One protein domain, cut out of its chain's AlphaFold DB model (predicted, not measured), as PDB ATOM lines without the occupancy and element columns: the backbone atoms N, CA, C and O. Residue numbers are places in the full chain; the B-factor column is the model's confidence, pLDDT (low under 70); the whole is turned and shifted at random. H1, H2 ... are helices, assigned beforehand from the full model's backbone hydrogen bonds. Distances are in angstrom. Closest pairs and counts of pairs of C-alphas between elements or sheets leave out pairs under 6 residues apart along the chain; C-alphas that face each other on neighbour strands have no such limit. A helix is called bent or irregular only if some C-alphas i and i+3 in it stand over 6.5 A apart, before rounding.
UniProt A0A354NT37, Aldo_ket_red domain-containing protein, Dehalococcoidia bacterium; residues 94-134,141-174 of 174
ATOM      1  N   GLY A  94     129.045 139.860 191.918       91.38
ATOM      2  CA  GLY A  94     128.355 139.953 193.211       91.38
ATOM      3  C   GLY A  94     129.113 140.810 194.226       91.38
ATOM      4  O   GLY A  94     129.347 140.378 195.355       91.38
ATOM      5  N   GLN A  95     129.615 141.971 193.789       88.69
ATOM      6  CA  GLN A  95     130.440 142.884 194.600       88.69
ATOM      7  C   GLN A  95     131.689 142.205 195.213       88.69
ATOM      8  O   GLN A  95     132.153 142.523 196.311       88.69
ATOM      9  N   GLY A  96     132.232 141.206 194.508       86.00
ATOM     10  CA  GLY A  96     133.392 140.438 194.945       86.00
ATOM     11  C   GLY A  96     133.099 139.462 196.083       86.00
ATOM     12  O   GLY A  96     134.057 138.924 196.639       86.00
ATOM     13  N   ARG A  97     131.821 139.228 196.440       86.50
ATOM     14  CA  ARG A  97     131.420 138.177 197.385       86.50
ATOM     15  C   ARG A  97     131.985 136.851 196.898       86.50
ATOM     16  O   ARG A  97     132.919 136.386 197.538       86.50
ATOM     17  N   PHE A  98     131.537 136.372 195.733       84.94
ATOM     18  CA  PHE A  98     131.881 135.055 195.168       84.94
ATOM     19  C   PHE A  98     133.384 134.780 195.148       84.94
ATOM     20  O   PHE A  98     133.845 133.721 195.566       84.94
ATOM     21  N   LEU A  99     134.176 135.771 194.734       87.19
ATOM     22  CA  LEU A  99     135.625 135.623 194.643       87.19
ATOM     23  C   LEU A  99     136.285 135.339 195.991       87.19
ATOM     24  O   LEU A  99     137.317 134.680 196.013       87.19
ATOM     25  N   ARG A 100     135.723 135.816 197.111       85.56
ATOM     26  CA  ARG A 100     136.259 135.508 198.445       85.56
ATOM     27  C   ARG A 100     136.077 134.036 198.792       85.56
ATOM     28  O   ARG A 100     137.007 133.460 199.352       85.56
ATOM     29  N   GLN A 101     134.933 133.443 198.450       84.69
ATOM     30  CA  GLN A 101     134.678 132.021 198.694       84.69
ATOM     31  C   GLN A 101     135.477 131.126 197.740       84.69
ATOM     32  O   GLN A 101     136.025 130.111 198.158       84.69
ATOM     33  N   LEU A 102     135.649 131.565 196.493       87.19
ATOM     34  CA  LEU A 102     136.311 130.805 195.431       87.19
ATOM     35  C   LEU A 102     137.847 130.931 195.415       87.19
ATOM     36  O   LEU A 102     138.507 130.443 194.501       87.19
ATOM     37  N   ARG A 103     138.462 131.586 196.416       77.31
ATOM     38  CA  ARG A 103     139.919 131.863 196.427       77.31
ATOM     39  C   ARG A 103     140.804 130.619 196.371       77.31
ATOM     40  O   ARG A 103     141.967 130.748 196.003       77.31
ATOM     41  N   ARG A 104     140.319 129.469 196.847       77.62
ATOM     42  CA  ARG A 104     141.125 128.242 196.991       77.62
ATOM     43  C   ARG A 104     140.479 127.007 196.382       77.62
ATOM     44  O   ARG A 104     141.204 126.089 196.018       77.62
ATOM     45  N   GLN A 105     139.154 126.967 196.317       83.75
ATOM     46  CA  GLN A 105     138.387 125.862 195.761       83.75
ATOM     47  C   GLN A 105     137.084 126.396 195.155       83.75
ATOM     48  O   GLN A 105     136.591 127.417 195.639       83.75
ATOM     49  N   PRO A 106     136.530 125.706 194.148       87.75
ATOM     50  CA  PRO A 106     137.114 124.546 193.471       87.75
ATOM     51  C   PRO A 106     138.256 124.930 192.525       87.75
ATOM     52  O   PRO A 106     138.541 126.110 192.314       87.75
ATOM     53  N   SER A 107     138.961 123.928 192.002       91.38
ATOM     54  CA  SER A 107     139.991 124.162 190.988       91.38
ATOM     55  C   SER A 107     139.361 124.712 189.708       91.38
ATOM     56  O   SER A 107     138.299 124.261 189.298       91.38
ATOM     57  N   VAL A 108     140.053 125.643 189.054       93.00
ATOM     58  CA  VAL A 108     139.695 126.151 187.719       93.00
ATOM     59  C   VAL A 108     140.174 125.234 186.589       93.00
ATOM     60  O   VAL A 108     139.945 125.548 185.430       93.00
ATOM     61  N   GLU A 109     140.856 124.123 186.898       95.44
ATOM     62  CA  GLU A 109     141.423 123.213 185.890       95.44
ATOM     63  C   GLU A 109     140.428 122.806 184.791       95.44
ATOM     64  O   GLU A 109     140.801 122.919 183.624       95.44
ATOM     65  N   PRO A 110     139.166 122.434 185.106       95.06
ATOM     66  CA  PRO A 110     138.191 122.064 184.076       95.06
ATOM     67  C   PRO A 110     137.822 123.215 183.133       95.06
ATOM     68  O   PRO A 110     137.309 122.986 182.051       95.06
ATOM     69  N   LEU A 111     138.072 124.465 183.531       96.31
ATOM     70  CA  LEU A 111     137.702 125.651 182.760       96.31
ATOM     71  C   LEU A 111     138.835 126.146 181.851       96.31
ATOM     72  O   LEU A 111     138.607 126.990 180.982       96.31
ATOM     73  N   LYS A 112     140.055 125.616 182.013       95.94
ATOM     74  CA  LYS A 112     141.224 126.050 181.237       95.94
ATOM     75  C   LYS A 112     141.092 125.776 179.744       95.94
ATOM     76  O   LYS A 112     141.647 126.537 178.956       95.94
ATOM     77  N   GLU A 113     140.362 124.734 179.350       95.25
ATOM     78  CA  GLU A 113     140.102 124.446 177.933       95.25
ATOM     79  C   GLU A 113     139.281 125.553 177.249       95.25
ATOM     80  O   GLU A 113     139.406 125.757 176.046       95.25
ATOM     81  N   PHE A 114     138.534 126.341 178.032       95.56
ATOM     82  CA  PHE A 114     137.793 127.527 177.588       95.56
ATOM     83  C   PHE A 114     138.603 128.827 177.738       95.56
ATOM     84  O   PHE A 114     138.045 129.918 177.669       95.56
ATOM     85  N   GLY A 115     139.912 128.736 178.004       95.00
ATOM     86  CA  GLY A 115     140.773 129.898 178.248       95.00
ATOM     87  C   GLY A 115     140.562 130.562 179.615       95.00
ATOM     88  O   GLY A 115     141.104 131.636 179.871       95.00
ATOM     89  N   LEU A 116     139.800 129.935 180.516       96.50
ATOM     90  CA  LEU A 116     139.465 130.490 181.823       96.50
ATOM     91  C   LEU A 116     140.438 129.964 182.883       96.50
ATOM     92  O   LEU A 116     140.427 128.794 183.259       96.50
ATOM     93  N   SER A 117     141.278 130.855 183.399       95.00
ATOM     94  CA  SER A 117     142.317 130.540 184.390       95.00
ATOM     95  C   SER A 117     142.013 131.085 185.790       95.00
ATOM     96  O   SER A 117     142.741 130.806 186.742       95.00
ATOM     97  N   LEU A 118     140.936 131.861 185.931       94.88
ATOM     98  CA  LEU A 118     140.512 132.493 187.178       94.88
ATOM     99  C   LEU A 118     138.996 132.374 187.349       94.88
ATOM    100  O   LEU A 118     138.237 132.532 186.398       94.88
ATOM    101  N   TRP A 119     138.530 132.237 188.591       95.62
ATOM    102  CA  TRP A 119     137.092 132.278 188.881       95.62
ATOM    103  C   TRP A 119     136.437 133.608 188.499       95.62
ATOM    104  O   TRP A 119     135.278 133.622 188.112       95.62
ATOM    105  N   ALA A 120     137.165 134.729 188.537       95.31
ATOM    106  CA  ALA A 120     136.643 135.997 188.024       95.31
ATOM    107  C   ALA A 120     136.322 135.916 186.526       95.31
ATOM    108  O   ALA A 120     135.262 136.378 186.112       95.31
ATOM    109  N   GLN A 121     137.192 135.266 185.746       96.56
ATOM    110  CA  GLN A 121     136.961 135.023 184.325       96.56
ATOM    111  C   GLN A 121     135.768 134.093 184.127       96.56
ATOM    112  O   GLN A 121     134.879 134.419 183.354       96.56
ATOM    113  N   ALA A 122     135.697 132.994 184.880       96.94
ATOM    114  CA  ALA A 122     134.589 132.045 184.800       96.94
ATOM    115  C   ALA A 122     133.227 132.689 185.091       96.94
ATOM    116  O   ALA A 122     132.279 132.515 184.331       96.94
ATOM    117  N   LEU A 123     133.134 133.480 186.162       96.94
ATOM    118  CA  LEU A 123     131.903 134.175 186.540       96.94
ATOM    119  C   LEU A 123     131.496 135.232 185.503       96.94
ATOM    120  O   LEU A 123     130.312 135.379 185.211       96.94
ATOM    121  N   LEU A 124     132.462 135.959 184.933       97.62
ATOM    122  CA  LEU A 124     132.191 136.931 183.874       97.62
ATOM    123  C   LEU A 124     131.759 136.246 182.577       97.62
ATOM    124  O   LEU A 124     130.739 136.632 182.014       97.62
ATOM    125  N   ALA A 125     132.478 135.206 182.153       97.56
ATOM    126  CA  ALA A 125     132.151 134.404 180.980       97.56
ATOM    127  C   ALA A 125     130.759 133.773 181.115       97.56
ATOM    128  O   ALA A 125     129.983 133.782 180.164       97.56
ATOM    129  N   TRP A 126     130.388 133.312 182.314       97.75
ATOM    130  CA  TRP A 126     129.051 132.794 182.605       97.75
ATOM    131  C   TRP A 126     127.937 133.824 182.363       97.75
ATOM    132  O   TRP A 126     126.881 133.465 181.831       97.75
ATOM    133  N   VAL A 127     128.179 135.089 182.734       97.44
ATOM    134  CA  VAL A 127     127.258 136.214 182.502       97.44
ATOM    135  C   VAL A 127     127.177 136.546 181.013       97.44
ATOM    136  O   VAL A 127     126.080 136.573 180.464       97.44
ATOM    137  N   VAL A 128     128.316 136.781 180.352       96.75
ATOM    138  CA  VAL A 128     128.339 137.210 178.938       96.75
ATOM    139  C   VAL A 128     128.009 136.083 177.953       96.75
ATOM    140  O   VAL A 128     127.726 136.351 176.791       96.75
ATOM    141  N   SER A 129     127.988 134.827 178.409       96.31
ATOM    142  CA  SER A 129     127.495 133.694 177.616       96.31
ATOM    143  C   SER A 129     125.978 133.703 177.435       96.31
ATOM    144  O   SER A 129     125.477 133.022 176.541       96.31
ATOM    145  N   ASP A 130     125.222 134.441 178.252       95.75
ATOM    146  CA  ASP A 130     123.806 134.665 177.970       95.75
ATOM    147  C   ASP A 130     123.675 135.587 176.752       95.75
ATOM    148  O   ASP A 130     124.054 136.754 176.806       95.75
ATOM    149  N   ARG A 131     123.123 135.077 175.646       94.44
ATOM    150  CA  ARG A 131     123.039 135.813 174.368       94.44
ATOM    151  C   ARG A 131     122.203 137.092 174.448       94.44
ATOM    152  O   ARG A 131     122.302 137.931 173.558       94.44
ATOM    153  N   ARG A 132     121.393 137.238 175.501       97.00
ATOM    154  CA  ARG A 132     120.574 138.425 175.773       97.00
ATOM    155  C   ARG A 132     121.385 139.532 176.456       97.00
ATOM    156  O   ARG A 132     120.916 140.661 176.542       97.00
ATOM    157  N   VAL A 133     122.591 139.230 176.944       97.69
ATOM    158  CA  VAL A 133     123.524 140.194 177.540       97.69
ATOM    159  C   VAL A 133     124.388 140.819 176.450       97.69
ATOM    160  O   VAL A 133     125.075 140.124 175.710       97.69
ATOM    161  N   SER A 134     124.395 142.152 176.374       97.19
ATOM    162  CA  SER A 134     125.236 142.885 175.421       97.19
ATOM    163  C   SER A 134     126.639 143.138 175.969       97.19
ATOM    164  O   SER A 134     127.615 143.055 175.231       97.19
ATOM    165  N   SER A 141     139.774 148.341 191.188       91.38
ATOM    166  CA  SER A 141     140.777 149.391 191.423       91.38
ATOM    167  C   SER A 141     142.190 148.992 190.982       91.38
ATOM    168  O   SER A 141     143.121 149.780 191.110       91.38
ATOM    169  N   ARG A 142     142.368 147.756 190.500       93.50
ATOM    170  CA  ARG A 142     143.662 147.196 190.095       93.50
ATOM    171  C   ARG A 142     143.740 147.077 188.571       93.50
ATOM    172  O   ARG A 142     142.918 146.329 188.030       93.50
ATOM    173  N   PRO A 143     144.698 147.745 187.902       94.44
ATOM    174  CA  PRO A 143     144.858 147.688 186.449       94.44
ATOM    175  C   PRO A 143     145.024 146.272 185.896       94.44
ATOM    176  O   PRO A 143     144.391 145.933 184.903       94.44
ATOM    177  N   GLU A 144     145.794 145.413 186.569       94.69
ATOM    178  CA  GLU A 144     146.007 144.019 186.131       94.69
ATOM    179  C   GLU A 144     144.680 143.258 185.963       94.69
ATOM    180  O   GLU A 144     144.473 142.553 184.978       94.69
ATOM    181  N   ARG A 145     143.728 143.484 186.881       93.56
ATOM    182  CA  ARG A 145     142.405 142.847 186.843       93.56
ATOM    183  C   ARG A 145     141.540 143.325 185.683       93.56
ATOM    184  O   ARG A 145     140.589 142.642 185.333       93.56
ATOM    185  N   ILE A 146     141.817 144.499 185.112       94.12
ATOM    186  CA  ILE A 146     141.086 144.984 183.932       94.12
ATOM    187  C   ILE A 146     141.353 144.033 182.765       94.12
ATOM    188  O   ILE A 146     140.409 143.578 182.124       94.12
ATOM    189  N   ILE A 147     142.626 143.685 182.546       94.06
ATOM    190  CA  ILE A 147     143.040 142.754 181.493       94.06
ATOM    191  C   ILE A 147     142.518 141.345 181.788       94.06
ATOM    192  O   ILE A 147     141.910 140.733 180.916       94.06
ATOM    193  N   GLU A 148     142.671 140.862 183.025       94.19
ATOM    194  CA  GLU A 148     142.158 139.543 183.429       94.19
ATOM    195  C   GLU A 148     140.642 139.421 183.217       94.19
ATOM    196  O   GLU A 148     140.174 138.399 182.726       94.19
ATOM    197  N   ASN A 149     139.868 140.457 183.566       95.56
ATOM    198  CA  ASN A 149     138.418 140.468 183.382       95.56
ATOM    199  C   ASN A 149     138.027 140.513 181.900       95.56
ATOM    200  O   ASN A 149     137.059 139.864 181.517       95.56
ATOM    201  N   ALA A 150     138.759 141.271 181.077       94.44
ATOM    202  CA  ALA A 150     138.487 141.380 179.646       94.44
ATOM    203  C   ALA A 150     138.663 140.035 178.921       94.44
ATOM    204  O   ALA A 150     137.840 139.694 178.077       94.44
ATOM    205  N   GLN A 151     139.660 139.236 179.321       94.81
ATOM    206  CA  GLN A 151     139.909 137.889 178.780       94.81
ATOM    207  C   GLN A 151     138.731 136.922 178.966       94.81
ATOM    208  O   GLN A 151     138.631 135.931 178.253       94.81
ATOM    209  N   ALA A 152     137.801 137.201 179.886       95.44
ATOM    210  CA  ALA A 152     136.578 136.410 180.006       95.44
ATOM    211  C   ALA A 152     135.737 136.423 178.715       95.44
ATOM    212  O   ALA A 152     135.012 135.468 178.455       95.44
ATOM    213  N   GLY A 153     135.833 137.492 177.912       92.94
ATOM    214  CA  GLY A 153     135.152 137.596 176.622       92.94
ATOM    215  C   GLY A 153     135.723 136.671 175.543       92.94
ATOM    216  O   GLY A 153     135.000 136.317 174.615       92.94
ATOM    217  N   ASP A 154     136.974 136.223 175.687       93.50
ATOM    218  CA  ASP A 154     137.636 135.346 174.710       93.50
ATOM    219  C   ASP A 154     137.075 133.915 174.739       93.50
ATOM    220  O   ASP A 154     137.182 133.187 173.755       93.50
ATOM    221  N   ALA A 155     136.418 133.525 175.839       92.88
ATOM    222  CA  ALA A 155     135.751 132.228 175.971       92.88
ATOM    223  C   ALA A 155     134.524 132.082 175.048       92.88
ATOM    224  O   ALA A 155     134.025 130.973 174.850       92.88
ATOM    225  N   GLY A 156     134.027 133.188 174.481       89.06
ATOM    226  CA  GLY A 156     132.843 133.191 173.630       89.06
ATOM    227  C   GLY A 156     131.596 132.695 174.366       89.06
ATOM    228  O   GLY A 156     131.347 133.049 175.518       89.06
ATOM    229  N   HIS A 157     130.784 131.889 173.679       92.88
ATOM    230  CA  HIS A 157     129.604 131.270 174.274       92.88
ATOM    231  C   HIS A 157     129.981 129.949 174.941       92.88
ATOM    232  O   HIS A 157     130.360 128.993 174.260       92.88
ATOM    233  N   LEU A 158     129.843 129.887 176.264       96.25
ATOM    234  CA  LEU A 158     130.075 128.659 177.012       96.25
ATOM    235  C   LEU A 158     128.960 127.629 176.758       96.25
ATOM    236  O   LEU A 158     127.779 127.992 176.823       96.25
ATOM    237  N   PRO A 159     129.310 126.346 176.554       96.19
ATOM    238  CA  PRO A 159     128.356 125.243 176.595       96.19
ATOM    239  C   PRO A 159     127.522 125.233 177.887       96.19
ATOM    240  O   PRO A 159     127.978 125.672 178.946       96.19
ATOM    241  N   GLN A 160     126.281 124.744 177.807       95.25
ATOM    242  CA  GLN A 160     125.343 124.811 178.934       95.25
ATOM    243  C   GLN A 160     125.829 124.010 180.152       95.25
ATOM    244  O   GLN A 160     125.738 124.506 181.267       95.25
ATOM    245  N   ASP A 161     126.416 122.836 179.939       96.81
ATOM    246  CA  ASP A 161     127.026 122.007 180.985       96.81
ATOM    247  C   ASP A 161     128.178 122.724 181.706       96.81
ATOM    248  O   ASP A 161     128.297 122.644 182.928       96.81
ATOM    249  N   VAL A 162     128.978 123.508 180.982       97.06
ATOM    250  CA  VAL A 162     130.034 124.348 181.571       97.06
ATOM    251  C   VAL A 162     129.429 125.497 182.377       97.06
ATOM    252  O   VAL A 162     129.904 125.808 183.474       97.06
ATOM    253  N   ARG A 163     128.360 126.129 181.872       96.69
ATOM    254  CA  ARG A 163     127.638 127.169 182.622       96.69
ATOM    255  C   ARG A 163     127.018 126.610 183.903       96.69
ATOM    256  O   ARG A 163     127.059 127.286 184.934       96.69
ATOM    257  N   ASP A 164     126.470 125.404 183.843       96.44
ATOM    258  CA  ASP A 164     125.884 124.712 184.987       96.44
ATOM    259  C   ASP A 164     126.966 124.336 186.001       96.44
ATOM    260  O   ASP A 164     126.832 124.689 187.171       96.44
ATOM    261  N   TYR A 165     128.101 123.788 185.552       96.69
ATOM    262  CA  TYR A 165     129.260 123.515 186.405       96.69
ATOM    263  C   TYR A 165     129.733 124.767 187.161       96.69
ATOM    264  O   TYR A 165     129.844 124.749 188.387       96.69
ATOM    265  N   ILE A 166     129.952 125.891 186.465       96.75
ATOM    266  CA  ILE A 166     130.383 127.152 187.099       96.75
ATOM    267  C   ILE A 166     129.377 127.591 188.171       96.75
ATOM    268  O   ILE A 166     129.774 128.039 189.252       96.75
ATOM    269  N   ARG A 167     128.077 127.464 187.886       95.75
ATOM    270  CA  ARG A 167     127.002 127.809 188.819       95.75
ATOM    271  C   ARG A 167     126.993 126.893 190.033       95.75
ATOM    272  O   ARG A 167     127.021 127.401 191.150       95.75
ATOM    273  N   GLU A 168     126.950 125.584 189.833       95.19
ATOM    274  CA  GLU A 168     126.888 124.588 190.904       95.19
ATOM    275  C   GLU A 168     128.086 124.703 191.842       95.19
ATOM    276  O   GLU A 168     127.922 124.801 193.059       95.19
ATOM    277  N   GLU A 169     129.286 124.799 191.278       94.94
ATOM    278  CA  GLU A 169     130.517 124.940 192.042       94.94
ATOM    279  C   GLU A 169     130.575 126.258 192.823       94.94
ATOM    280  O   GLU A 169     131.001 126.278 193.980       94.94
ATOM    281  N   THR A 170     130.105 127.356 192.219       93.94
ATOM    282  CA  THR A 170     129.983 128.643 192.915       93.94
ATOM    283  C   THR A 170     129.010 128.535 194.082       93.94
ATOM    284  O   THR A 170     129.335 128.959 195.189       93.94
ATOM    285  N   MET A 171     127.838 127.937 193.857       91.75
ATOM    286  CA  MET A 171     126.804 127.783 194.880       91.75
ATOM    287  C   MET A 171     127.239 126.853 196.015       91.75
ATOM    288  O   MET A 171     126.915 127.130 197.164       91.75
ATOM    289  N   ARG A 172     128.020 125.806 195.731       90.94
ATOM    290  CA  ARG A 172     128.572 124.904 196.755       90.94
ATOM    291  C   ARG A 172     129.513 125.619 197.732       90.94
ATOM    292  O   ARG A 172     129.677 125.170 198.863       90.94
ATOM    293  N   CYS A 173     130.160 126.697 197.297       87.19
ATOM    294  CA  CYS A 173     131.118 127.448 198.105       87.19
ATOM    295  C   CYS A 173     130.505 128.643 198.858       87.19
ATOM    296  O   CYS A 173     131.219 129.259 199.655       87.19
ATOM    297  N   LEU A 174     129.242 129.000 198.592       83.31
ATOM    298  CA  LEU A 174     128.556 130.160 199.180       83.31
ATOM    299  C   LEU A 174     127.878 129.873 200.515       83.31
ATOM    300  O   LEU A 174     127.809 130.860 201.290       83.31
TER     301      LEU A 174
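Overview. This is residues 94 to 134 and 141 to 174 of the 174 residues of the protein "Aldo_ket_red domain-containing protein" of Dehalococcoidia bacterium (UniProt A0A354NT37). Helix H3 forms the core of this small helical domain, with H4 packed on one side of it and H5 on the opposite side, each crossing it at a steep angle. The short helix H2 lies over a third side, near H3, H4 and H5, and the short helix H1 sits near Ala 120 of H3 and Thr 170 of H5, away from H4. The printed part has 75 residues with five named helices, in the order H1, H2, H3, H4 and H5, and no named strand; the class is all helix, and 50 of the printed residues are in the named helices. The whole is compact, with a radius of gyration of the C-alphas of 11.7 A, and rounded, spanning 30 by 27 by 22 A along its three main axes.

Arrangement. H1, residues 94 to 101, is close to but not clearly touching H3, residues 119 to 128; their closest C-alphas, those of Leu 99 and Ala 120, are 6.7 A apart. The two run opposite ways at a steep tilt of 40 degrees. H1 is also close to but not clearly touching H5, residues 160 to 172, with the closest C-alphas, those of Phe 98 and Thr 170, 7.1 A apart and the lines about perpendicular at 74 degrees. H2, residues 109 to 114, is close to but not clearly touching H3, with the closest C-alphas, those of Leu 111 and Ala 122, 7.4 A apart. H2 stands likewise to H5, where the C-alphas of Leu 111 and Val 162 are the closest at 7.9 A, and the two run opposite ways at a shallow tilt of 35.0 degrees, only just short of steep. H2 is also close to but not clearly touching H4, residues 143 to 155, with the closest C-alphas, those of Phe 114 and Ala 155, 5.4 A apart. H3 and H4 touch with 13 pairs of C-alphas within 8 A, the closest being those of Gln 121 and Ala 152 at 4.6 A, and run the same way at a steep tilt of 52 degrees. H3 and H5 touch with 4 such pairs, H5 with residues 163 to 166 alone; the closest C-alphas are those of Trp 126 and Arg 163, 5.8 A apart, and the helices run opposite ways at a steep tilt of 50 degrees. H4 is apart from H1 and from H5, and H1 is apart from H2. In H3 and H5 every O i to N i+4 pair is within hydrogen-bond range; the figures are 0 of 4 in H1, 0 of 2 in H2 and 4 of 9 in H4, against O i to N i+3 counts of 3 of 5, 2 of 3 and 7 of 10.

Along the chain. H1 begins at C-alpha 94, (128.355, 139.953, 193.211), and measures 11.5 A from first to last C-alpha; it is irregular, with C-alphas 95 and 98 8.0 A apart. H2 measures 10.0 A and is only just irregular, with C-alphas 110 and 113 6.9 A apart. H3 measures 14.1 A, and H4, from C-alpha 143 at (144.858, 147.688, 186.449), measures 20.8 A. H5 measures 18.1 A and ends at C-alpha 172, (128.572, 124.904, 196.755).

Size, cuts and confidence. The two C-alphas farthest apart, those of Ser 141 and Asp 161, are 32.4 A apart. Residues 135 to 140 are not printed, and C-alphas 134 and 141 are 23.2 A apart across this cut, which falls in the link from H3 to H4. Of the links that are printed whole, H2 to H3 and H4 to H5 are tight, H1 to H2 is short, and none is long. The mean pLDDT of the printed part is 93.2, and no printed residue is under 70.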